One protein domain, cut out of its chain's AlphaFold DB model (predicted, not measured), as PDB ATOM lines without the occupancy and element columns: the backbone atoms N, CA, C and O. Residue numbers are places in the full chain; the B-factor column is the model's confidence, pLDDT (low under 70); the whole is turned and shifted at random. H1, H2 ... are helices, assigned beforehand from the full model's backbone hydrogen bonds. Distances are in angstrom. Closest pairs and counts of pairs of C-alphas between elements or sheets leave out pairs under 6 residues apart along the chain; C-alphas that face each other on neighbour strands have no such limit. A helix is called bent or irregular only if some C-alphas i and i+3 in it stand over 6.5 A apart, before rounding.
ATOM      1  N   GLN A  85     157.826 -97.060  33.190       80.19
ATOM      2  CA  GLN A  85     157.222 -96.994  31.860       80.19
ATOM      3  C   GLN A  85     155.687 -97.030  31.920       80.19
ATOM      4  O   GLN A  85     155.032 -96.268  31.201       80.19
ATOM      5  N   ILE A  86     155.111 -97.868  32.790       78.06
ATOM      6  CA  ILE A  86     153.662 -97.900  33.043       78.06
ATOM      7  C   ILE A  86     153.203 -96.559  33.627       78.06
ATOM      8  O   ILE A  86     152.280 -95.944  33.099       78.06
ATOM      9  N   ALA A  87     153.878 -96.058  34.666       80.88
ATOM     10  CA  ALA A  87     153.515 -94.800  35.315       80.88
ATOM     11  C   ALA A  87     153.526 -93.614  34.333       80.88
ATOM     12  O   ALA A  87     152.550 -92.869  34.262       80.88
ATOM     13  N   ARG A  88     154.577 -93.492  33.510       83.50
ATOM     14  CA  ARG A  88     154.675 -92.458  32.463       83.50
ATOM     15  C   ARG A  88     153.598 -92.604  31.395       83.50
ATOM     16  O   ARG A  88     153.073 -91.601  30.916       83.50
ATOM     17  N   SER A  89     153.263 -93.839  31.017       77.69
ATOM     18  CA  SER A  89     152.183 -94.100  30.062       77.69
ATOM     19  C   SER A  89     150.847 -93.622  30.623       77.69
ATOM     20  O   SER A  89     150.162 -92.853  29.950       77.69
ATOM     21  N   LYS A  90     150.526 -93.992  31.870       77.69
ATOM     22  CA  LYS A  90     149.314 -93.547  32.567       77.69
ATOM     23  C   LYS A  90     149.256 -92.027  32.700       77.69
ATOM     24  O   LYS A  90     148.227 -91.442  32.383       77.69
ATOM     25  N   GLU A  91     150.345 -91.380  33.107       84.44
ATOM     26  CA  GLU A  91     150.414 -89.918  33.225       84.44
ATOM     27  C   GLU A  91     150.179 -89.222  31.877       84.44
ATOM     28  O   GLU A  91     149.402 -88.273  31.785       84.44
ATOM     29  N   HIS A  92     150.808 -89.712  30.806       83.88
ATOM     30  CA  HIS A  92     150.609 -89.171  29.464       83.88
ATOM     31  C   HIS A  92     149.152 -89.297  29.003       83.88
ATOM     32  O   HIS A  92     148.626 -88.384  28.372       83.88
ATOM     33  N   ILE A  93     148.488 -90.407  29.324       78.81
ATOM     34  CA  ILE A  93     147.085 -90.603  28.960       78.81
ATOM     35  C   ILE A  93     146.168 -89.727  29.812       78.81
ATOM     36  O   ILE A  93     145.269 -89.105  29.258       78.81
ATOM     37  N   MET A  94     146.423 -89.608  31.118       81.69
ATOM     38  CA  MET A  94     145.692 -88.672  31.979       81.69
ATOM     39  C   MET A  94     145.780 -87.250  31.431       81.69
ATOM     40  O   MET A  94     144.754 -86.615  31.264       81.69
ATOM     41  N   LYS A  95     146.964 -86.802  30.995       88.25
ATOM     42  CA  LYS A  95     147.124 -85.498  30.331       88.25
ATOM     43  C   LYS A  95     146.271 -85.350  29.063       88.25
ATOM     44  O   LYS A  95     145.774 -84.260  28.795       88.25
ATOM     45  N   ARG A  96     146.089 -86.417  28.274       86.31
ATOM     46  CA  ARG A  96     145.212 -86.403  27.083       86.31
ATOM     47  C   ARG A  96     143.732 -86.385  27.464       86.31
ATOM     48  O   ARG A  96     142.971 -85.626  26.873       86.31
ATOM     49  N   ILE A  97     143.340 -87.164  28.471       84.56
ATOM     50  CA  ILE A  97     141.982 -87.162  29.028       84.56
ATOM     51  C   ILE A  97     141.651 -85.783  29.606       84.56
ATOM     52  O   ILE A  97     140.602 -85.231  29.289       84.56
ATOM     53  N   ASP A  98     142.566 -85.186  30.368       86.44
ATOM     54  CA  ASP A  98     142.441 -83.830  30.899       86.44
ATOM     55  C   ASP A  98     142.307 -82.812  29.764       86.44
ATOM     56  O   ASP A  98     141.466 -81.923  29.836       86.44
ATOM     57  N   ALA A  99     143.058 -82.966  28.668       88.62
ATOM     58  CA  ALA A  99     142.917 -82.103  27.498       88.62
ATOM     59  C   ALA A  99     141.535 -82.225  26.826       88.62
ATOM     60  O   ALA A  99     140.991 -81.212  26.382       88.62
ATOM     61  N   ILE A 100     140.943 -83.427  26.770       87.06
ATOM     62  CA  ILE A 100     139.547 -83.607  26.331       87.06
ATOM     63  C   ILE A 100     138.605 -82.914  27.314       87.06
ATOM     64  O   ILE A 100     137.757 -82.128  26.898       87.06
ATOM     65  N   ILE A 101     138.748 -83.170  28.615       85.38
ATOM     66  CA  ILE A 101     137.884 -82.574  29.639       85.38
ATOM     67  C   ILE A 101     137.937 -81.050  29.547       85.38
ATOM     68  O   ILE A 101     136.883 -80.429  29.478       85.38
ATOM     69  N   GLU A 102     139.125 -80.450  29.469       88.19
ATOM     70  CA  GLU A 102     139.304 -79.001  29.346       88.19
ATOM     71  C   GLU A 102     138.709 -78.452  28.043       88.19
ATOM     72  O   GLU A 102     138.037 -77.420  28.074       88.19
ATOM     73  N   ARG A 103     138.856 -79.159  26.911       89.62
ATOM     74  CA  ARG A 103     138.220 -78.782  25.632       89.62
ATOM     75  C   ARG A 103     136.699 -78.705  25.753       89.62
ATOM     76  O   ARG A 103     136.085 -77.787  25.213       89.62
ATOM     77  N   TRP A 104     136.098 -79.654  26.462       90.12
ATOM     78  CA  TRP A 104     134.648 -79.741  26.633       90.12
ATOM     79  C   TRP A 104     134.134 -79.041  27.893       90.12
ATOM     80  O   TRP A 104     132.924 -78.949  28.085       90.12
ATOM     81  N   LYS A 105     135.016 -78.504  28.741       88.50
ATOM     82  CA  LYS A 105     134.683 -77.975  30.069       88.50
ATOM     83  C   LYS A 105     133.659 -76.859  30.028       88.50
ATOM     84  O   LYS A 105     132.675 -76.912  30.757       88.50
ATOM     85  N   SER A 106     133.852 -75.890  29.135       83.75
ATOM     86  CA  SER A 106     132.929 -74.762  28.975       83.75
ATOM     87  C   SER A 106     131.535 -75.191  28.507       83.75
ATOM     88  O   SER A 106     130.568 -74.490  28.790       83.75
ATOM     89  N   LYS A 107     131.417 -76.336  27.818       86.81
ATOM     90  CA  LYS A 107     130.150 -76.836  27.266       86.81
ATOM     91  C   LYS A 107     129.466 -77.871  28.160       86.81
ATOM     92  O   LYS A 107     128.255 -77.809  28.332       86.81
ATOM     93  N   PHE A 108     130.214 -78.828  28.706       90.38
ATOM     94  CA  PHE A 108     129.664 -79.989  29.414       90.38
ATOM     95  C   PHE A 108     129.991 -80.038  30.905       90.38
ATOM     96  O   PHE A 108     129.273 -80.706  31.646       90.38
ATOM     97  N   PHE A 109     131.024 -79.331  31.373       88.81
ATOM     98  CA  PHE A 109     131.469 -79.408  32.771       88.81
ATOM     99  C   PHE A 109     131.574 -78.030  33.448       88.81
ATOM    100  O   PHE A 109     132.616 -77.713  34.027       88.81
ATOM    101  N   PRO A 110     130.513 -77.195  33.415       88.19
ATOM    102  CA  PRO A 110     130.495 -75.951  34.171       88.19
ATOM    103  C   PRO A 110     130.477 -76.257  35.676       88.19
ATOM    104  O   PRO A 110     129.725 -77.129  36.133       88.19
ATOM    105  N   SER A 111     131.298 -75.541  36.447       87.50
ATOM    106  CA  SER A 111     131.539 -75.798  37.879       87.50
ATOM    107  C   SER A 111     130.264 -75.799  38.735       87.50
ATOM    108  O   SER A 111     130.144 -76.532  39.716       87.50
ATOM    109  N   GLU A 112     129.251 -75.043  38.319       90.06
ATOM    110  CA  GLU A 112     127.948 -74.918  38.968       90.06
ATOM    111  C   GLU A 112     127.183 -76.249  38.985       90.06
ATOM    112  O   GLU A 112     126.378 -76.508  39.881       90.06
ATOM    113  N   THR A 113     127.440 -77.120  38.004       91.25
ATOM    114  CA  THR A 113     126.765 -78.419  37.887       91.25
ATOM    115  C   THR A 113     127.428 -79.524  38.714       91.25
ATOM    116  O   THR A 113     126.791 -80.551  38.948       91.25
ATOM    117  N   ASP A 114     128.646 -79.316  39.232       90.50
ATOM    118  CA  ASP A 114     129.351 -80.314  40.052       90.50
ATOM    119  C   ASP A 114     128.655 -80.554  41.391       90.50
ATOM    120  O   ASP A 114     128.568 -81.692  41.860       90.50
ATOM    121  N   LYS A 115     128.112 -79.488  41.994       92.88
ATOM    122  CA  LYS A 115     127.336 -79.592  43.233       92.88
ATOM    123  C   LYS A 115     126.074 -80.431  43.019       92.88
ATOM    124  O   LYS A 115     125.821 -81.344  43.796       92.88
ATOM    125  N   ILE A 116     125.340 -80.172  41.933       94.94
ATOM    126  CA  ILE A 116     124.109 -80.901  41.587       94.94
ATOM    127  C   ILE A 116     124.423 -82.372  41.290       94.94
ATOM    128  O   ILE A 116     123.730 -83.263  41.777       94.94
ATOM    129  N   TRP A 117     125.492 -82.638  40.530       95.56
ATOM    130  CA  TRP A 117     125.946 -84.001  40.256       95.56
ATOM    131  C   TRP A 117     126.268 -84.756  41.549       95.56
ATOM    132  O   TRP A 117     125.785 -85.869  41.751       95.56
ATOM    133  N   ARG A 118     127.036 -84.134  42.453       94.25
ATOM    134  CA  ARG A 118     127.386 -84.714  43.754       94.25
ATOM    135  C   ARG A 118     126.148 -85.028  44.587       94.25
ATOM    136  O   ARG A 118     126.021 -86.151  45.057       94.25
ATOM    137  N   GLU A 119     125.230 -84.075  44.721       94.00
ATOM    138  CA  GLU A 119     123.972 -84.278  45.446       94.00
ATOM    139  C   GLU A 119     123.162 -85.438  44.848       94.00
ATOM    140  O   GLU A 119     122.657 -86.281  45.587       94.00
ATOM    141  N   TRP A 120     123.094 -85.549  43.517       95.69
ATOM    142  CA  TRP A 120     122.401 -86.650  42.847       95.69
ATOM    143  C   TRP A 120     123.066 -88.015  43.092       95.69
ATOM    144  O   TRP A 120     122.357 -88.996  43.349       95.69
ATOM    145  N   VAL A 121     124.401 -88.089  43.043       92.81
ATOM    146  CA  VAL A 121     125.170 -89.316  43.329       92.81
ATOM    147  C   VAL A 121     125.068 -89.713  44.803       92.81
ATOM    148  O   VAL A 121     124.960 -90.898  45.104       92.81
ATOM    149  N   ASP A 122     125.067 -88.745  45.721       92.31
ATOM    150  CA  ASP A 122     125.028 -88.992  47.165       92.31
ATOM    151  C   ASP A 122     123.610 -89.264  47.696       92.31
ATOM    152  O   ASP A 122     123.468 -89.866  48.761       92.31
ATOM    153  N   PHE A 123     122.567 -88.869  46.956       92.81
ATOM    154  CA  PHE A 123     121.163 -89.032  47.352       92.81
ATOM    155  C   PHE A 123     120.763 -90.491  47.620       92.81
ATOM    156  O   PHE A 123     120.012 -90.772  48.553       92.81
ATOM    157  N   LYS A 124     121.245 -91.425  46.797       91.75
ATOM    158  CA  LYS A 124     121.042 -92.867  46.987       91.75
ATOM    159  C   LYS A 124     122.189 -93.641  46.360       91.75
ATOM    160  O   LYS A 124     122.919 -93.114  45.526       91.75
ATOM    161  N   GLU A 125     122.297 -94.919  46.698       88.19
ATOM    162  CA  GLU A 125     123.184 -95.813  45.964       88.19
ATOM    163  C   GLU A 125     122.726 -95.914  44.497       88.19
ATOM    164  O   GLU A 125     121.575 -96.263  44.222       88.19
ATOM    165  N   ARG A 126     123.615 -95.540  43.571       89.88
ATOM    166  CA  ARG A 126     123.356 -95.509  42.128       89.88
ATOM    167  C   ARG A 126     123.926 -96.738  41.437       89.88
ATOM    168  O   ARG A 126     124.943 -97.292  41.852       89.88
ATOM    169  N   GLU A 127     123.282 -97.130  40.350       89.44
ATOM    170  CA  GLU A 127     123.690 -98.235  39.492       89.44
ATOM    171  C   GLU A 127     123.796 -97.784  38.030       89.44
ATOM    172  O   GLU A 127     123.408 -96.676  37.661       89.44
ATOM    173  N   THR A 128     124.297 -98.662  37.160       89.50
ATOM    174  CA  THR A 128     124.459 -98.361  35.731       89.50
ATOM    175  C   THR A 128     123.142 -97.961  35.059       89.50
ATOM    176  O   THR A 128     123.132 -97.089  34.194       89.50
ATOM    177  N   HIS A 129     122.011 -98.546  35.467       90.56
ATOM    178  CA  HIS A 129     120.712 -98.198  34.892       90.56
ATOM    179  C   HIS A 129     120.288 -96.752  35.212       90.56
ATOM    180  O   HIS A 129     119.587 -96.150  34.402       90.56
ATOM    181  N   ASP A 130     120.742 -96.169  36.333       93.31
ATOM    182  CA  ASP A 130     120.511 -94.750  36.630       93.31
ATOM    183  C   ASP A 130     121.261 -93.861  35.614       93.31
ATOM    184  O   ASP A 130     120.693 -92.891  35.120       93.31
ATOM    185  N   LEU A 131     122.505 -94.211  35.250       93.81
ATOM    186  CA  LEU A 131     123.288 -93.491  34.229       93.81
ATOM    187  C   LEU A 131     122.646 -93.591  32.840       93.81
ATOM    188  O   LEU A 131     122.529 -92.590  32.136       93.81
ATOM    189  N   LEU A 132     122.199 -94.791  32.454       92.75
ATOM    190  CA  LEU A 132     121.486 -95.003  31.190       92.75
ATOM    191  C   LEU A 132     120.161 -94.231  31.153       92.75
ATOM    192  O   LEU A 132     119.789 -93.708  30.104       92.75
ATOM    193  N   GLY A 133     119.476 -94.117  32.295       93.25
ATOM    194  CA  GLY A 133     118.285 -93.284  32.444       93.25
ATOM    195  C   GLY A 133     118.557 -91.814  32.124       93.25
ATOM    196  O   GLY A 133     117.809 -91.223  31.353       93.25
ATOM    197  N   LEU A 134     119.664 -91.250  32.630       94.94
ATOM    198  CA  LEU A 134     120.063 -89.869  32.311       94.94
ATOM    199  C   LEU A 134     120.302 -89.661  30.810       94.94
ATOM    200  O   LEU A 134     119.959 -88.614  30.271       94.94
ATOM    201  N   ILE A 135     120.902 -90.644  30.137       95.06
ATOM    202  CA  ILE A 135     121.214 -90.555  28.706       95.06
ATOM    203  C   ILE A 135     119.938 -90.578  27.857       95.06
ATOM    204  O   ILE A 135     119.793 -89.762  26.943       95.06
ATOM    205  N   ARG A 136     119.014 -91.487  28.189       93.62
ATOM    206  CA  ARG A 136     117.759 -91.710  27.454       93.62
ATOM    207  C   ARG A 136     116.710 -90.626  27.673       93.62
ATOM    208  O   ARG A 136     115.858 -90.443  26.817       93.62
ATOM    209  N   ASP A 137     116.755 -89.921  28.798       94.12
ATOM    210  CA  ASP A 137     115.830 -88.826  29.079       94.12
ATOM    211  C   ASP A 137     116.114 -87.629  28.152       94.12
ATOM    212  O   ASP A 137     117.140 -86.956  28.266       94.12
ATOM    213  N   GLU A 138     115.215 -87.361  27.206       93.31
ATOM    214  CA  GLU A 138     115.321 -86.256  26.240       93.31
ATOM    215  C   GLU A 138     115.331 -84.873  26.904       93.31
ATOM    216  O   GLU A 138     115.926 -83.939  26.371       93.31
ATOM    217  N   THR A 139     114.730 -84.746  28.088       94.44
ATOM    218  CA  THR A 139     114.672 -83.485  28.840       94.44
ATOM    219  C   THR A 139     115.930 -83.237  29.674       94.44
ATOM    220  O   THR A 139     116.138 -82.135  30.190       94.44
ATOM    221  N   MET A 140     116.792 -84.250  29.801       96.38
ATOM    222  CA  MET A 140     118.010 -84.161  30.591       96.38
ATOM    223  C   MET A 140     119.045 -83.254  29.926       96.38
ATOM    224  O   MET A 140     119.387 -83.390  28.751       96.38
ATOM    225  N   ARG A 141     119.610 -82.360  30.736       94.56
ATOM    226  CA  ARG A 141     120.681 -81.441  30.345       94.56
ATOM    227  C   ARG A 141     121.930 -82.183  29.844       94.56
ATOM    228  O   ARG A 141     122.344 -83.187  30.433       94.56
ATOM    229  N   LEU A 142     122.564 -81.658  28.790       95.12
ATOM    230  CA  LEU A 142     123.711 -82.284  28.113       95.12
ATOM    231  C   LEU A 142     124.904 -82.510  29.051       95.12
ATOM    232  O   LEU A 142     125.598 -83.514  28.933       95.12
ATOM    233  N   GLU A 143     125.110 -81.622  30.019       95.25
ATOM    234  CA  GLU A 143     126.185 -81.682  31.013       95.25
ATOM    235  C   GLU A 143     126.102 -82.939  31.892       95.25
ATOM    236  O   GLU A 143     127.120 -83.496  32.303       95.25
ATOM    237  N   PHE A 144     124.890 -83.417  32.186       95.88
ATOM    238  CA  PHE A 144     124.696 -84.649  32.954       95.88
ATOM    239  C   PHE A 144     124.774 -85.889  32.062       95.88
ATOM    240  O   PHE A 144     125.340 -86.898  32.488       95.88
ATOM    241  N   LYS A 145     124.304 -85.801  30.808       96.25
ATOM    242  CA  LYS A 145     124.495 -86.864  29.807       96.25
ATOM    243  C   LYS A 145     125.978 -87.110  29.529       96.25
ATOM    244  O   LYS A 145     126.414 -88.255  29.554       96.25
ATOM    245  N   ALA A 146     126.769 -86.054  29.342       96.00
ATOM    246  CA  ALA A 146     128.207 -86.143  29.101       96.00
ATOM    247  C   ALA A 146     128.952 -86.801  30.276       96.00
ATOM    248  O   ALA A 146     129.749 -87.714  30.064       96.00
ATOM    249  N   ARG A 147     128.642 -86.419  31.525       95.19
ATOM    250  CA  ARG A 147     129.199 -87.081  32.722       95.19
ATOM    251  C   ARG A 147     128.840 -88.565  32.780       95.19
ATOM    252  O   ARG A 147     129.710 -89.394  33.044       95.19
ATOM    253  N   ALA A 148     127.579 -88.904  32.502       95.19
ATOM    254  CA  ALA A 148     127.127 -90.290  32.465       95.19
ATOM    255  C   ALA A 148     127.852 -91.099  31.379       95.19
ATOM    256  O   ALA A 148     128.342 -92.188  31.665       95.19
ATOM    257  N   LEU A 149     127.992 -90.541  30.171       95.69
ATOM    258  CA  LEU A 149     128.743 -91.149  29.071       95.69
ATOM    259  C   LEU A 149     130.208 -91.379  29.456       95.69
ATOM    260  O   LEU A 149     130.697 -92.488  29.268       95.69
ATOM    261  N   PHE A 150     130.889 -90.403  30.068       94.75
ATOM    262  CA  PHE A 150     132.270 -90.592  30.527       94.75
ATOM    263  C   PHE A 150     132.384 -91.777  31.493       94.75
ATOM    264  O   PHE A 150     133.246 -92.637  31.326       94.75
ATOM    265  N   ILE A 151     131.515 -91.843  32.507       93.44
ATOM    266  CA  ILE A 151     131.549 -92.907  33.522       93.44
ATOM    267  C   ILE A 151     131.229 -94.273  32.906       93.44
ATOM    268  O   ILE A 151     131.824 -95.275  33.298       93.44
ATOM    269  N   LEU A 152     130.303 -94.335  31.947       93.12
ATOM    270  CA  LEU A 152     129.968 -95.581  31.257       93.12
ATOM    271  C   LEU A 152     131.095 -96.068  30.346       93.12
ATOM    272  O   LEU A 152     131.312 -97.272  30.238       93.12
ATOM    273  N   LEU A 153     131.799 -95.136  29.708       93.12
ATOM    274  CA  LEU A 153     132.828 -95.421  28.716       93.12
ATOM    275  C   LEU A 153     134.224 -95.556  29.312       93.12
ATOM    276  O   LEU A 153     135.125 -95.963  28.599       93.12
ATOM    277  N   THR A 154     134.445 -95.202  30.577       91.25
ATOM    278  CA  THR A 154     135.796 -95.249  31.134       91.25
ATOM    279  C   THR A 154     136.273 -96.701  31.322       91.25
ATOM    280  O   THR A 154     135.550 -97.521  31.902       91.25
ATOM    281  N   PRO A 155     137.488 -97.064  30.864       87.69
ATOM    282  CA  PRO A 155     138.026 -98.422  31.008       87.69
ATOM    283  C   PRO A 155     138.467 -98.726  32.446       87.69
ATOM    284  O   PRO A 155     138.664 -99.886  32.814       87.69
ATOM    285  N   ASP A 156     138.667 -97.676  33.242       85.31
ATOM    286  CA  ASP A 156     139.100 -97.720  34.629       85.31
ATOM    287  C   ASP A 156     138.533 -96.488  35.342       85.31
ATOM    288  O   ASP A 156     138.857 -95.358  34.983       85.31
ATOM    289  N   PHE A 157     137.708 -96.684  36.373       86.19
ATOM    290  CA  PHE A 157     137.103 -95.570  37.114       86.19
ATOM    291  C   PHE A 157     138.117 -94.613  37.755       86.19
ATOM    292  O   PHE A 157     137.747 -93.482  38.057       86.19
ATOM    293  N   SER A 158     139.384 -95.010  37.932       82.69
ATOM    294  CA  SER A 158     140.444 -94.090  38.374       82.69
ATOM    295  C   SER A 158     140.780 -93.000  37.352       82.69
ATOM    296  O   SER A 158     141.441 -92.030  37.709       82.69
ATOM    297  N   LEU A 159     140.323 -93.144  36.106       84.75
ATOM    298  CA  LEU A 159     140.397 -92.111  35.075       84.75
ATOM    299  C   LEU A 159     139.207 -91.146  35.130       84.75
ATOM    300  O   LEU A 159     139.202 -90.149  34.414       84.75
ATOM    301  N   SER A 160     138.172 -91.447  35.923       89.12
ATOM    302  CA  SER A 160     137.002 -90.582  36.020       89.12
ATOM    303  C   SER A 160     137.291 -89.361  36.884       89.12
ATOM    304  O   SER A 160     137.596 -89.519  38.066       89.12
ATOM    305  N   PRO A 161     137.138 -88.138  36.343       88.81
ATOM    306  CA  PRO A 161     137.226 -86.921  37.145       88.81
ATOM    307  C   PRO A 161     135.947 -86.696  37.970       88.81
ATOM    308  O   PRO A 161     135.891 -85.801  38.810       88.81
ATOM    309  N   PHE A 162     134.889 -87.469  37.706       90.81
ATOM    310  CA  PHE A 162     133.572 -87.264  38.288       90.81
ATOM    311  C   PHE A 162     133.374 -88.166  39.497       90.81
ATOM    312  O   PHE A 162     133.745 -89.340  39.499       90.81
ATOM    313  N   LEU A 163     132.719 -87.626  40.527       90.81
ATOM    314  CA  LEU A 163     132.322 -88.428  41.674       90.81
ATOM    315  C   LEU A 163     131.385 -89.548  41.207       90.81
ATOM    316  O   LEU A 163     130.292 -89.278  40.709       90.81
ATOM    317  N   TRP A 164     131.801 -90.794  41.414       91.88
ATOM    318  CA  TRP A 164     130.976 -91.972  41.191       91.88
ATOM    319  C   TRP A 164     131.324 -93.060  42.209       91.88
ATOM    320  O   TRP A 164     132.480 -93.468  42.340       91.88
ATOM    321  N   ARG A 165     130.327 -93.529  42.966       87.38
ATOM    322  CA  ARG A 165     130.526 -94.548  44.007       87.38
ATOM    323  C   ARG A 165     130.531 -95.938  43.369       87.38
ATOM    324  O   ARG A 165     129.488 -96.561  43.200       87.38
ATOM    325  N   VAL A 166     131.715 -96.426  43.007       80.50
ATOM    326  CA  VAL A 166     131.884 -97.759  42.413       80.50
ATOM    327  C   VAL A 166     131.689 -98.836  43.481       80.50
ATOM    328  O   VAL A 166     132.418 -98.881  44.475       80.50
ATOM    329  N   ARG A 167     130.735 -99.748  43.269       74.62
ATOM    330  CA  ARG A 167     130.570-100.928  44.127       74.62
ATOM    331  C   ARG A 167     131.752-101.873  43.984       74.62
ATOM    332  O   ARG A 167     132.301-102.062  42.901       74.62
ATOM    333  N   GLU A 168     132.078-102.583  45.062       58.44
ATOM    334  CA  GLU A 168     133.240-103.467  45.057       58.44
ATOM    335  C   GLU A 168     133.184-104.610  44.025       58.44
ATOM    336  O   GLU A 168     134.220-105.148  43.635       58.44
ATOM    337  N   ARG A 169     131.980-104.995  43.599       63.44
ATOM    338  CA  ARG A 169     131.752-106.038  42.592       63.44
ATOM    339  C   ARG A 169     131.899-105.531  41.153       63.44
ATOM    340  O   ARG A 169     132.272-106.304  40.281       63.44
ATOM    341  N   ASP A 170     131.714-104.230  40.938       65.06
ATOM    342  CA  ASP A 170     131.688-103.576  39.622       65.06
ATOM    343  C   ASP A 170     133.035-102.896  39.304       65.06
ATOM    344  O   ASP A 170     133.119-101.989  38.488       65.06
ATOM    345  N   LYS A 171     134.109-103.333  39.977       59.53
ATOM    346  CA  LYS A 171     135.360-102.603  40.267       59.53
ATOM    347  C   LYS A 171     136.181-102.035  39.098       59.53
ATOM    348  O   LYS A 171     137.275-101.550  39.374       59.53
ATOM    349  N   ARG A 172     135.788-102.159  37.826       64.94
ATOM    350  CA  ARG A 172     136.709-101.843  36.717       64.94
ATOM    351  C   ARG A 172     136.121-100.983  35.600       64.94
ATOM    352  O   ARG A 172     136.731 -99.969  35.307       64.94
ATOM    353  N   SER A 173     134.978-101.332  35.014       77.94
ATOM    354  CA  SER A 173     134.383-100.541  33.925       77.94
ATOM    355  C   SER A 173     132.935-100.959  33.654       77.94
ATOM    356  O   SER A 173     132.563-102.106  33.922       77.94
ATOM    357  N   TYR A 174     132.138-100.048  33.092       82.62
ATOM    358  CA  TYR A 174     130.807-100.335  32.549       82.62
ATOM    359  C   TYR A 174     130.778-100.466  31.024       82.62
ATOM    360  O   TYR A 174     129.699-100.640  30.469       82.62
ATOM    361  N   VAL A 175     131.921-100.422  30.341       80.75
ATOM    362  CA  VAL A 175     131.975-100.404  28.868       80.75
ATOM    363  C   VAL A 175     131.252-101.610  28.245       80.75
ATOM    364  O   VAL A 175     130.526-101.463  27.261       80.75
ATOM    365  N   TRP A 176     131.339-102.778  28.888       71.50
ATOM    366  CA  TRP A 176     130.653-104.020  28.498       71.50
ATOM    367  C   TRP A 176     129.119-103.958  28.570       71.50
ATOM    368  O   TRP A 176     128.438-104.792  27.978       71.50
ATOM    369  N   LEU A 177     128.548-102.980  29.282       70.88
ATOM    370  CA  LEU A 177     127.097-102.787  29.367       70.88
ATOM    371  C   LEU A 177     126.523-102.070  28.136       70.88
ATOM    372  O   LEU A 177     125.314-101.864  28.095       70.88
ATOM    373  N   SER A 178     127.385-101.752  27.155       63.06
ATOM    374  CA  SER A 178     127.111-101.233  25.810       63.06
ATOM    375  C   SER A 178     126.049-100.133  25.769       63.06
ATOM    376  O   SER A 178     124.847-100.394  25.808       63.06
ATOM    377  N   ILE A 179     126.479 -98.885  25.582       79.25
ATOM    378  CA  ILE A 179     125.567 -97.823  25.140       79.25
ATOM    379  C   ILE A 179     125.118 -98.186  23.720       79.25
ATOM    380  O   ILE A 179     125.867 -98.005  22.766       79.25
ATOM    381  N   LYS A 180     123.923 -98.773  23.597       79.38
ATOM    382  CA  LYS A 180     123.381 -99.215  22.303       79.38
ATOM    383  C   LYS A 180     122.754 -98.072  21.508       79.38
ATOM    384  O   LYS A 180     122.796 -98.112  20.290       79.38
ATOM    385  N   ASP A 181     122.238 -97.065  22.208       84.50
ATOM    386  CA  ASP A 181     121.380 -96.022  21.640       84.50
ATOM    387  C   ASP A 181     122.188 -94.730  21.365       84.50
ATOM    388  O   ASP A 181     121.931 -93.683  21.962       84.50
ATOM    389  N   LEU A 182     123.226 -94.800  20.519       92.88
ATOM    390  CA  LEU A 182     124.040 -93.622  20.154       92.88
ATOM    391  C   LEU A 182     123.307 -92.658  19.203       92.88
ATOM    392  O   LEU A 182     123.629 -91.473  19.138       92.88
ATOM    393  N   GLU A 183     122.309 -93.152  18.484       92.69
ATOM    394  CA  GLU A 183     121.471 -92.432  17.523       92.69
ATOM    395  C   GLU A 183     120.573 -91.408  18.220       92.69
ATOM    396  O   GLU A 183     120.266 -90.366  17.651       92.69
ATOM    397  N   GLY A 184     120.181 -91.687  19.469       92.38
ATOM    398  CA  GLY A 184     119.407 -90.764  20.301       92.38
ATOM    399  C   GLY A 184     120.241 -89.629  20.907       92.38
ATOM    400  O   GLY A 184     119.695 -88.745  21.568       92.38
ATOM    401  N   LEU A 185     121.565 -89.644  20.727       95.69
ATOM    402  CA  LEU A 185     122.447 -88.577  21.190       95.69
ATOM    403  C   LEU A 185     122.503 -87.439  20.166       95.69
ATOM    404  O   LEU A 185     122.564 -87.672  18.963       95.69
ATOM    405  N   SER A 186     122.588 -86.196  20.645       95.19
ATOM    406  CA  SER A 186     122.945 -85.055  19.794       95.19
ATOM    407  C   SER A 186     124.320 -85.266  19.156       95.19
ATOM    408  O   SER A 186     125.208 -85.834  19.803       95.19
ATOM    409  N   THR A 187     124.548 -84.715  17.961       95.19
ATOM    410  CA  THR A 187     125.836 -84.800  17.250       95.19
ATOM    411  C   THR A 187     127.025 -84.420  18.133       95.19
ATOM    412  O   THR A 187     128.069 -85.063  18.079       95.19
ATOM    413  N   GLU A 188     126.893 -83.438  19.027       94.81
ATOM    414  CA  GLU A 188     128.019 -83.050  19.885       94.81
ATOM    415  C   GLU A 188     128.325 -84.050  20.998       94.81
ATOM    416  O   GLU A 188     129.479 -84.173  21.398       94.81
ATOM    417  N   LEU A 189     127.322 -84.794  21.470       96.00
ATOM    418  CA  LEU A 189     127.551 -85.909  22.387       96.00
ATOM    419  C   LEU A 189     128.152 -87.100  21.637       96.00
ATOM    420  O   LEU A 189     129.029 -87.754  22.183       96.00
ATOM    421  N   GLN A 190     127.753 -87.351  20.388       96.50
ATOM    422  CA  GLN A 190     128.386 -88.375  19.549       96.50
ATOM    423  C   GLN A 190     129.872 -88.059  19.314       96.50
ATOM    424  O   GLN A 190     130.716 -88.935  19.489       96.50
ATOM    425  N   LEU A 191     130.213 -86.801  19.008       95.50
ATOM    426  CA  LEU A 191     131.604 -86.346  18.872       95.50
ATOM    427  C   LEU A 191     132.392 -86.494  20.173       95.50
ATOM    428  O   LEU A 191     133.530 -86.952  20.166       95.50
ATOM    429  N   TYR A 192     131.773 -86.143  21.298       95.38
ATOM    430  CA  TYR A 192     132.380 -86.325  22.609       95.38
ATOM    431  C   TYR A 192     132.657 -87.801  22.922       95.38
ATOM    432  O   TYR A 192     133.751 -88.142  23.366       95.38
ATOM    433  N   VAL A 193     131.701 -88.694  22.634       95.44
ATOM    434  CA  VAL A 193     131.894 -90.146  22.759       95.44
ATOM    435  C   VAL A 193     133.039 -90.607  21.862       95.44
ATOM    436  O   VAL A 193     133.887 -91.353  22.340       95.44
ATOM    437  N   ALA A 194     133.104 -90.144  20.611       94.94
ATOM    438  CA  ALA A 194     134.157 -90.497  19.660       94.94
ATOM    439  C   ALA A 194     135.563 -90.175  20.187       94.94
ATOM    440  O   ALA A 194     136.440 -91.039  20.170       94.94
ATOM    441  N   GLU A 195     135.762 -88.962  20.712       94.25
ATOM    442  CA  GLU A 195     137.039 -88.557  21.310       94.25
ATOM    443  C   GLU A 195     137.382 -89.413  22.536       94.25
ATOM    444  O   GLU A 195     138.514 -89.887  22.666       94.25
ATOM    445  N   LEU A 196     136.403 -89.665  23.415       93.31
ATOM    446  CA  LEU A 196     136.610 -90.497  24.600       93.31
ATOM    447  C   LEU A 196     137.016 -91.922  24.236       93.31
ATOM    448  O   LEU A 196     138.009 -92.417  24.766       93.31
ATOM    449  N   ILE A 197     136.277 -92.593  23.347       93.25
ATOM    450  CA  ILE A 197     136.577 -93.987  23.006       93.25
ATOM    451  C   ILE A 197     137.915 -94.110  22.279       93.25
ATOM    452  O   ILE A 197     138.633 -95.073  22.528       93.25
ATOM    453  N   ALA A 198     138.297 -93.134  21.447       90.38
ATOM    454  CA  ALA A 198     139.593 -93.137  20.779       90.38
ATOM    455  C   ALA A 198     140.747 -93.073  21.797       90.38
ATOM    456  O   ALA A 198     141.703 -93.848  21.704       90.38
ATOM    457  N   GLU A 199     140.641 -92.212  22.815       90.12
ATOM    458  CA  GLU A 199     141.646 -92.118  23.881       90.12
ATOM    459  C   GLU A 199     141.626 -93.310  24.838       90.12
ATOM    460  O   GLU A 199     142.675 -93.859  25.180       90.12
ATOM    461  N   PHE A 200     140.444 -93.749  25.267       90.56
ATOM    462  CA  PHE A 200     140.297 -94.887  26.171       90.56
ATOM    463  C   PHE A 200     140.743 -96.200  25.533       90.56
ATOM    464  O   PHE A 200     141.355 -97.035  26.200       90.56
ATOM    465  N   TYR A 201     140.534 -96.360  24.231       87.19
ATOM    466  CA  TYR A 201     141.085 -97.479  23.486       87.19
ATOM    467  C   TYR A 201     142.619 -97.445  23.468       87.19
ATOM    468  O   TYR A 201     143.279 -98.449  23.748       87.19
ATOM    469  N   GLN A 202     143.218 -96.276  23.220       84.50
ATOM    470  CA  GLN A 202     144.673 -96.101  23.276       84.50
ATOM    471  C   GLN A 202     145.234 -96.334  24.689       84.50
ATOM    472  O   GLN A 202     146.314 -96.917  24.823       84.50
ATOM    473  N   TYR A 203     144.496 -95.951  25.739       85.56
ATOM    474  CA  TYR A 203     144.835 -96.281  27.126       85.56
ATOM    475  C   TYR A 203     144.944 -97.787  27.318       85.56
ATOM    476  O   TYR A 203     145.971 -98.315  27.748       85.56
ATOM    477  N   GLN A 204     143.883 -98.482  26.927       82.44
ATOM    478  CA  GLN A 204     143.760 -99.913  27.098       82.44
ATOM    479  C   GLN A 204     144.840-100.681  26.326       82.44
ATOM    480  O   GLN A 204     145.380-101.661  26.834       82.44
ATOM    481  N   ARG A 205     145.231-100.201  25.136       78.31
ATOM    482  CA  ARG A 205     146.342-100.781  24.361       78.31
ATOM    483  C   ARG A 205     147.668-100.790  25.120       78.31
ATOM    484  O   ARG A 205     148.478-101.688  24.906       78.31
ATOM    485  N   ARG A 206     147.922 -99.782  25.955       79.88
ATOM    486  CA  ARG A 206     149.182 -99.661  26.705       79.88
ATOM    487  C   ARG A 206     149.123-100.420  28.031       79.88
ATOM    488  O   ARG A 206     150.132-100.968  28.473       79.88
ATOM    489  N   GLU A 207     147.941-100.512  28.626       78.38
ATOM    490  CA  GLU A 207     147.729-101.135  29.927       78.38
ATOM    491  C   GLU A 207     147.335-102.615  29.814       78.38
ATOM    492  O   GLU A 207     146.159-102.978  29.808       78.38
ATOM    493  N   LYS A 208     148.335-103.508  29.844       65.62
ATOM    494  CA  LYS A 208     148.162-104.981  29.778       65.62
ATOM    495  C   LYS A 208     147.250-105.584  30.861       65.62
ATOM    496  O   LYS A 208     146.922-106.764  30.800       65.62
ATOM    497  N   ASN A 209     146.898-104.815  31.891       62.69
ATOM    498  CA  ASN A 209     146.091-105.275  33.018       62.69
ATOM    499  C   ASN A 209     144.614-104.877  32.928       62.69
ATOM    500  O   ASN A 209     143.837-105.330  33.774       62.69
ATOM    501  N   VAL A 210     144.201-104.042  31.979       60.75
ATOM    502  CA  VAL A 210     142.790-103.653  31.835       60.75
ATOM    503  C   VAL A 210     142.018-104.823  31.210       60.75
ATOM    504  O   VAL A 210     142.598-105.626  30.484       60.75
ATOM    505  N   TRP A 211     140.739-104.996  31.569       60.19
ATOM    506  CA  TRP A 211     139.899-105.978  30.869       60.19
ATOM    507  C   TRP A 211     139.887-105.667  29.385       60.19
ATOM    508  O   TRP A 211     140.005-104.502  29.013       60.19
ATOM    509  N   ASP A 212     139.726-106.693  28.557       72.56
ATOM    510  CA  ASP A 212     139.663-106.464  27.128       72.56
ATOM    511  C   ASP A 212     138.302-105.879  26.712       72.56
ATOM    512  O   ASP A 212     137.436-106.592  26.232       72.56
ATOM    513  N   THR A 213     138.107-104.578  26.943       78.44
ATOM    514  CA  THR A 213     136.984-103.768  26.446       78.44
ATOM    515  C   THR A 213     137.198-103.270  25.009       78.44
ATOM    516  O   THR A 213     136.531-102.342  24.552       78.44
ATOM    517  N   SER A 214     138.191-103.819  24.299       79.50
ATOM    518  CA  SER A 214     138.576-103.324  22.972       79.50
ATOM    519  C   SER A 214     137.474-103.593  21.954       79.50
ATOM    520  O   SER A 214     137.219-102.757  21.087       79.50
ATOM    521  N   SER A 215     136.810-104.744  22.099       78.94
ATOM    522  CA  SER A 215     135.697-105.154  21.247       78.94
ATOM    523  C   SER A 215     134.530-104.170  21.344       78.94
ATOM    524  O   SER A 215     133.978-103.742  20.334       78.94
ATOM    525  N   GLU A 216     134.214-103.713  22.553       86.44
ATOM    526  CA  GLU A 216     133.141-102.768  22.815       86.44
ATOM    527  C   GLU A 216     133.467-101.371  22.299       86.44
ATOM    528  O   GLU A 216     132.601-100.728  21.706       86.44
ATOM    529  N   TYR A 217     134.707-100.900  22.460       88.50
ATOM    530  CA  TYR A 217     135.089 -99.608  21.897       88.50
ATOM    531  C   TYR A 217     135.021 -99.591  20.385       88.50
ATOM    532  O   TYR A 217     134.558 -98.601  19.829       88.50
ATOM    533  N   GLY A 218     135.441-100.652  19.702       84.50
ATOM    534  CA  GLY A 218     135.304-100.638  18.254       84.50
ATOM    535  C   GLY A 218     133.899-100.985  17.764       84.50
ATOM    536  O   GLY A 218     133.539-100.500  16.700       84.50
ATOM    537  N   HIS A 219     133.041-101.654  18.546       85.12
ATOM    538  CA  HIS A 219     131.592-101.646  18.290       85.12
ATOM    539  C   HIS A 219     131.007-100.228  18.342       85.12
ATOM    540  O   HIS A 219     130.248 -99.837  17.456       85.12
ATOM    541  N   LEU A 220     131.371 -99.446  19.361       90.25
ATOM    542  CA  LEU A 220     130.947 -98.049  19.477       90.25
ATOM    543  C   LEU A 220     131.540 -97.195  18.350       90.25
ATOM    544  O   LEU A 220     130.826 -96.398  17.753       90.25
ATOM    545  N   GLY A 221     132.816 -97.399  18.018       90.31
ATOM    546  CA  GLY A 221     133.489 -96.735  16.902       90.31
ATOM    547  C   GLY A 221     132.815 -97.036  15.569       90.31
ATOM    548  O   GLY A 221     132.549 -96.120  14.801       90.31
ATOM    549  N   LEU A 222     132.447 -98.296  15.333       87.00
ATOM    550  CA  LEU A 222     131.670 -98.722  14.173       87.00
ATOM    551  C   LEU A 222     130.326 -98.019  14.091       87.00
ATOM    552  O   LEU A 222     129.943 -97.553  13.024       87.00
ATOM    553  N   ARG A 223     129.615 -97.920  15.214       90.62
ATOM    554  CA  ARG A 223     128.338 -97.216  15.224       90.62
ATOM    555  C   ARG A 223     128.520 -95.716  14.994       90.62
ATOM    556  O   ARG A 223     127.717 -95.106  14.306       90.62
ATOM    557  N   LEU A 224     129.591 -95.119  15.505       92.81
ATOM    558  CA  LEU A 224     129.893 -93.709  15.265       92.81
ATOM    559  C   LEU A 224     130.327 -93.422  13.824       92.81
ATOM    560  O   LEU A 224     130.012 -92.341  13.334       92.81
ATOM    561  N   LEU A 225     130.955 -94.370  13.117       90.44
ATOM    562  CA  LEU A 225     131.233 -94.230  11.678       90.44
ATOM    563  C   LEU A 225     129.971 -93.962  10.858       90.44
ATOM    564  O   LEU A 225     130.047 -93.273   9.848       90.44
ATOM    565  N   THR A 226     128.827 -94.508  11.277       89.75
ATOM    566  CA  THR A 226     127.553 -94.347  10.562       89.75
ATOM    567  C   THR A 226     126.766 -93.116  11.015       89.75
ATOM    568  O   THR A 226     125.721 -92.826  10.444       89.75
ATOM    569  N   LEU A 227     127.197 -92.437  12.085       92.75
ATOM    570  CA  LEU A 227     126.456 -91.333  12.713       92.75
ATOM    571  C   LEU A 227     127.174 -89.986  12.610       92.75
ATOM    572  O   LEU A 227     126.518 -88.946  12.574       92.75
ATOM    573  N   LEU A 228     128.507 -89.985  12.601       93.62
ATOM    574  CA  LEU A 228     129.290 -88.757  12.576       93.62
ATOM    575  C   LEU A 228     129.392 -88.169  11.162       93.62
ATOM    576  O   LEU A 228     129.490 -88.921  10.196       93.62
ATOM    577  N   PRO A 229     129.467 -86.830  11.041       92.25
ATOM    578  CA  PRO A 229     129.846 -86.182   9.792       92.25
ATOM    579  C   PRO A 229     131.236 -86.620   9.327       92.25
ATOM    580  O   PRO A 229     132.146 -86.792  10.144       92.25
ATOM    581  N   ASP A 230     131.410 -86.727   8.015       87.31
ATOM    582  CA  ASP A 230     132.632 -87.193   7.356       87.31
ATOM    583  C   ASP A 230     133.901 -86.494   7.846       87.31
ATOM    584  O   ASP A 230     134.898 -87.146   8.157       87.31
ATOM    585  N   GLU A 231     133.846 -85.171   7.993       90.31
ATOM    586  CA  GLU A 231     134.959 -84.332   8.434       90.31
ATOM    587  C   GLU A 231     135.357 -84.543   9.904       90.31
ATOM    588  O   GLU A 231     136.310 -83.932  10.390       90.31
ATOM    589  N   LYS A 232     134.608 -85.367  10.644       91.56
ATOM    590  CA  LYS A 232     134.857 -85.686  12.055       91.56
ATOM    591  C   LYS A 232     135.253 -87.134  12.291       91.56
ATOM    592  O   LYS A 232     135.662 -87.463  13.403       91.56
ATOM    593  N   ILE A 233     135.175 -87.989  11.277       87.12
ATOM    594  CA  ILE A 233     135.460 -89.414  11.441       87.12
ATOM    595  C   ILE A 233     136.944 -89.677  11.736       87.12
ATOM    596  O   ILE A 233     137.258 -90.638  12.434       87.12
ATOM    597  N   GLU A 234     137.858 -88.795  11.319       85.88
ATOM    598  CA  GLU A 234     139.294 -88.909  11.636       85.88
ATOM    599  C   GLU A 234     139.578 -89.015  13.146       85.88
ATOM    600  O   GLU A 234     140.575 -89.611  13.546       85.88
ATOM    601  N   ILE A 235     138.672 -88.526  14.004       90.00
ATOM    602  CA  ILE A 235     138.750 -88.697  15.465       90.00
ATOM    603  C   ILE A 235     138.817 -90.182  15.854       90.00
ATOM    604  O   ILE A 235     139.467 -90.539  16.836       90.00
ATOM    605  N   LEU A 236     138.166 -91.052  15.082       89.12
ATOM    606  CA  LEU A 236     138.113 -92.490  15.309       89.12
ATOM    607  C   LEU A 236     139.309 -93.238  14.695       89.12
ATOM    608  O   LEU A 236     139.469 -94.427  14.972       89.12
ATOM    609  N   ALA A 237     140.182 -92.576  13.923       82.25
ATOM    610  CA  ALA A 237     141.369 -93.196  13.321       82.25
ATOM    611  C   ALA A 237     142.226 -94.009  14.315       82.25
ATOM    612  O   ALA A 237     142.624 -95.119  13.964       82.25
ATOM    613  N   PRO A 238     142.437 -93.586  15.582       82.81
ATOM    614  CA  PRO A 238     143.187 -94.378  16.558       82.81
ATOM    615  C   PRO A 238     142.578 -95.753  16.882       82.81
ATOM    616  O   PRO A 238     143.302 -96.625  17.377       82.81
ATOM    617  N   LEU A 239     141.274 -95.950  16.649       80.38
ATOM    618  CA  LEU A 239     140.619 -97.260  16.726       80.38
ATOM    619  C   LEU A 239     141.021 -98.114  15.513       80.38
ATOM    620  O   LEU A 239     141.381 -99.284  15.669       80.38
ATOM    621  N   PHE A 240     141.030 -97.493  14.328       73.25
ATOM    622  CA  PHE A 240     141.208 -98.118  13.014       73.25
ATOM    623  C   PHE A 240     142.654 -98.440  12.639       73.25
ATOM    624  O   PHE A 240     142.887 -99.548  12.168       73.25
ATOM    625  N   GLU A 241     143.631 -97.593  12.981       65.81
ATOM    626  CA  GLU A 241     145.073 -97.822  12.723       65.81
ATOM    627  C   GLU A 241     145.587 -99.163  13.287       65.81
ATOM    628  O   GLU A 241     146.649 -99.673  12.924       65.81
ATOM    629  N   SER A 242     144.848 -99.738  14.237       61.56
ATOM    630  CA  SER A 242     145.157-101.024  14.853       61.56
ATOM    631  C   SER A 242     144.257-102.170  14.409       61.56
ATOM    632  O   SER A 242     144.540-103.302  14.788       61.56
ATOM    633  N   LEU A 243     143.192-101.917  13.646       61.50
ATOM    634  CA  LEU A 243     142.231-102.952  13.273       61.50
ATOM    635  C   LEU A 243     142.834-103.978  12.332       61.50
ATOM    636  O   LEU A 243     142.689-105.162  12.605       61.50
ATOM    637  N   ALA A 244     143.558-103.561  11.291       58.09
ATOM    638  CA  ALA A 244     144.245-104.509  10.412       58.09
ATOM    639  C   ALA A 244     145.288-105.342  11.190       58.09
ATOM    640  O   ALA A 244     145.423-106.546  10.988       58.09
ATOM    641  N   TRP A 245     145.974-104.718  12.156       58.19
ATOM    642  CA  TRP A 245     146.924-105.392  13.049       58.19
ATOM    643  C   TRP A 245     146.254-106.356  14.046       58.19
ATOM    644  O   TRP A 245     146.802-107.424  14.319       58.19
ATOM    645  N   ARG A 246     145.081-106.011  14.597       56.28
ATOM    646  CA  ARG A 246     144.339-106.824  15.581       56.28
ATOM    647  C   ARG A 246     143.423-107.869  14.975       56.28
ATOM    648  O   ARG A 246     143.153-108.872  15.640       56.28
ATOM    649  N   ALA A 247     143.005-107.676  13.729       54.00
ATOM    650  CA  ALA A 247     142.260-108.665  12.969       54.00
ATOM    651  C   ALA A 247     142.984-110.021  12.950       54.00
ATOM    652  O   ALA A 247     142.357-111.052  12.768       54.00
ATOM    653  N   LEU A 248     144.295-110.030  13.210       55.28
ATOM    654  CA  LEU A 248     145.136-111.218  13.248       55.28
ATOM    655  C   LEU A 248     145.550-111.657  14.660       55.28
ATOM    656  O   LEU A 248     146.152-112.718  14.804       55.28
ATOM    657  N   SER A 249     145.255-110.874  15.708       49.97
ATOM    658  CA  SER A 249     145.839-111.089  17.038       49.97
ATOM    659  C   SER A 249     144.895-111.634  18.109       49.97
ATOM    660  O   SER A 249     145.417-112.201  19.054       49.97
ATOM    661  N   THR A 250     143.571-111.461  18.000       51.97
ATOM    662  CA  THR A 250     142.523-112.095  18.854       51.97
ATOM    663  C   THR A 250     141.134-111.502  18.600       51.97
ATOM    664  O   THR A 250     140.143-112.204  18.769       51.97
ATOM    665  N   ASP A 251     141.061-110.242  18.158       57.94
ATOM    666  CA  ASP A 251     139.815-109.518  17.857       57.94
ATOM    667  C   ASP A 251     139.550-109.493  16.344       57.94
ATOM    668  O   ASP A 251     139.345-108.441  15.733       57.94
ATOM    669  N   THR A 252     139.564-110.677  15.727       58.28
ATOM    670  CA  THR A 252     139.311-110.919  14.289       58.28
ATOM    671  C   THR A 252     137.999-110.307  13.783       58.28
ATOM    672  O   THR A 252     137.820-110.113  12.583       58.28
ATOM    673  N   TYR A 253     137.082-109.974  14.686       70.06
ATOM    674  CA  TYR A 253     135.727-109.571  14.351       70.06
ATOM    675  C   TYR A 253     135.584-108.122  13.904       70.06
ATOM    676  O   TYR A 253     134.678-107.835  13.135       70.06
ATOM    677  N   MET A 254     136.450-107.202  14.329       74.50
ATOM    678  CA  MET A 254     136.186-105.779  14.088       74.50
ATOM    679  C   MET A 254     136.325-105.394  12.621       74.50
ATOM    680  O   MET A 254     135.395-104.821  12.066       74.50
ATOM    681  N   TRP A 255     137.443-105.757  11.978       82.81
ATOM    682  CA  TRP A 255     137.624-105.536  10.540       82.81
ATOM    683  C   TRP A 255     136.523-106.246   9.739       82.81
ATOM    684  O   TRP A 255     135.862-105.616   8.918       82.81
ATOM    685  N   GLN A 256     136.237-107.513  10.067       86.81
ATOM    686  CA  GLN A 256     135.142-108.272   9.460       86.81
ATOM    687  C   GLN A 256     133.789-107.559   9.599       86.81
ATOM    688  O   GLN A 256     133.061-107.443   8.619       86.81
ATOM    689  N   TRP A 257     133.462-107.024  10.774       85.56
ATOM    690  CA  TRP A 257     132.219-106.290  10.995       85.56
ATOM    691  C   TRP A 257     132.131-105.021  10.161       85.56
ATOM    692  O   TRP A 257     131.043-104.718   9.683       85.56
ATOM    693  N   ILE A 258     133.235-104.297   9.952       87.31
ATOM    694  CA  ILE A 258     133.213-103.107   9.087       87.31
ATOM    695  C   ILE A 258     132.889-103.514   7.652       87.31
ATOM    696  O   ILE A 258     132.006-102.931   7.022       87.31
ATOM    697  N   MET A 259     133.563-104.551   7.154       90.50
ATOM    698  CA  MET A 259     133.363-105.033   5.789       90.50
ATOM    699  C   MET A 259     131.932-105.552   5.586       90.50
ATOM    700  O   MET A 259     131.289-105.224   4.588       90.50
ATOM    701  N   GLU A 260     131.401-106.285   6.568       90.38
ATOM    702  CA  GLU A 260     130.070-106.898   6.538       90.38
ATOM    703  C   GLU A 260     128.900-105.947   6.832       90.38
ATOM    704  O   GLU A 260     127.749-106.335   6.617       90.38
ATOM    705  N   ASN A 261     129.141-104.740   7.348       88.44
ATOM    706  CA  ASN A 261     128.069-103.822   7.728       88.44
ATOM    707  C   ASN A 261     127.664-102.926   6.545       88.44
ATOM    708  O   ASN A 261     128.462-102.120   6.069       88.44
ATOM    709  N   SER A 262     126.420-103.049   6.074       91.12
ATOM    710  CA  SER A 262     125.862-102.243   4.974       91.12
ATOM    711  C   SER A 262     125.677-100.761   5.309       91.12
ATOM    712  O   SER A 262     125.519 -99.957   4.401       91.12
ATOM    713  N   GLU A 263     125.650-100.395   6.591       89.44
ATOM    714  CA  GLU A 263     125.481 -99.006   7.037       89.44
ATOM    715  C   GLU A 263     126.801 -98.224   7.053       89.44
ATOM    716  O   GLU A 263     126.787 -96.998   7.139       89.44
TER     717      GLU A 263
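AT A GLANCE: This is residues 85 to 263 of the 447 residues of an uncharacterized protein of Microgenomates bacterium DG_75 (UniProt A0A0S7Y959). A bundle of five helices is built round H5, with the longest helix, H1, beside it running the opposite way, H4 on one side and the H6 and H7 hairpin on the other. H2 lies at one end of the long axis, near H4, while H3 packs on H4 as a hairpin; H8 and H9 lie beyond H6 and H7 at the other end, and a long loop, residues 154 to 186, joins H4 to H5. The printed part has 179 residues, with nine named helices, H1 to H9 in chain order, and no named strand: all helix. It is compact and rounded, with a radius of gyration of the C-alphas of 16.1 A and spans of 47 by 38 by 30 A.

IN THESE COORDINATES: H1, residues 85 to 108, runs 32.5 A from C-alpha 85 at (157.222, -96.994, 31.860) to C-alpha 108 at (129.664, -79.989, 29.414). H1 has a kink of 33 degrees near residue 102 and is irregular, C-alphas 103 and 106 being 7.4 A apart. H5, residues 187 to 206, spans 29.2 A. H4 is residues 142 to 153, 16.0 A; H3, 128 to 136, 12.6 A; H2, 112 to 123, 17.8 A. H6 is residues 214 to 225, 16.3 A; H7, 230 to 240, 15.0 A, is irregular, with C-alphas 235 and 238 7.3 A apart. H8 is residues 243 to 246, 5.0 A, and H9, residues 253 to 260, 10.0 A, ends with C-alpha 260 at (130.070, -106.898, 6.538).

HOW THE PARTS SIT: H1 touches the hub, H5, opposite ways at a shallow tilt of 6 degrees; the closest C-alphas, Ile 93 and Tyr 203, are 6.4 A apart. With residues 107 to 108 alone H1 touches H4, C-alphas 108 and 143 coming closest at 4.2 A. H4 touches H5 the same way at a shallow tilt of 25 degrees, closest C-alphas 146 and 189, 6.8 A. H3 and H4 form a hairpin at a steep tilt of 41 degrees, closest C-alphas 135 and 145, 5.1 A. H2 is close to H4 but not clearly touching, closest C-alphas 117 and 144, 7.4 A. H5 and H6 form a hairpin, closest C-alphas 197 and 217, 5.9 A, as do H6 and H7, closest C-alphas 225 and 233, 6.4 A. H7 touches H5, closest C-alphas 198 and 238, 5.7 A. H9 touches H6, closest C-alphas 218 and 254, 6.7 A, and H8 only just touches H9, with 3 pairs of C-alphas within 8 A, the closest 243 and 255, 5.9 A. Every O i to N i+4 pair is within hydrogen-bond range in H3, H4, H5, H6 and H9; H1 has 18 of 20, H2 7 of 8, H7 0 of 7 but 6 of 8 O i to N i+3 pairs, and H8 is too short for an i+4 pair.

THE WHOLE: The C-alphas farthest apart, Glu 112 and Leu 248, are 47.7 A apart. The printed part has no cut. The link from H4 to H5 is long, 33 residues. Mean pLDDT of the printed part is 84.8; residues 168 to 172, 178, 208 to 211 and 241 to 252 are under 70.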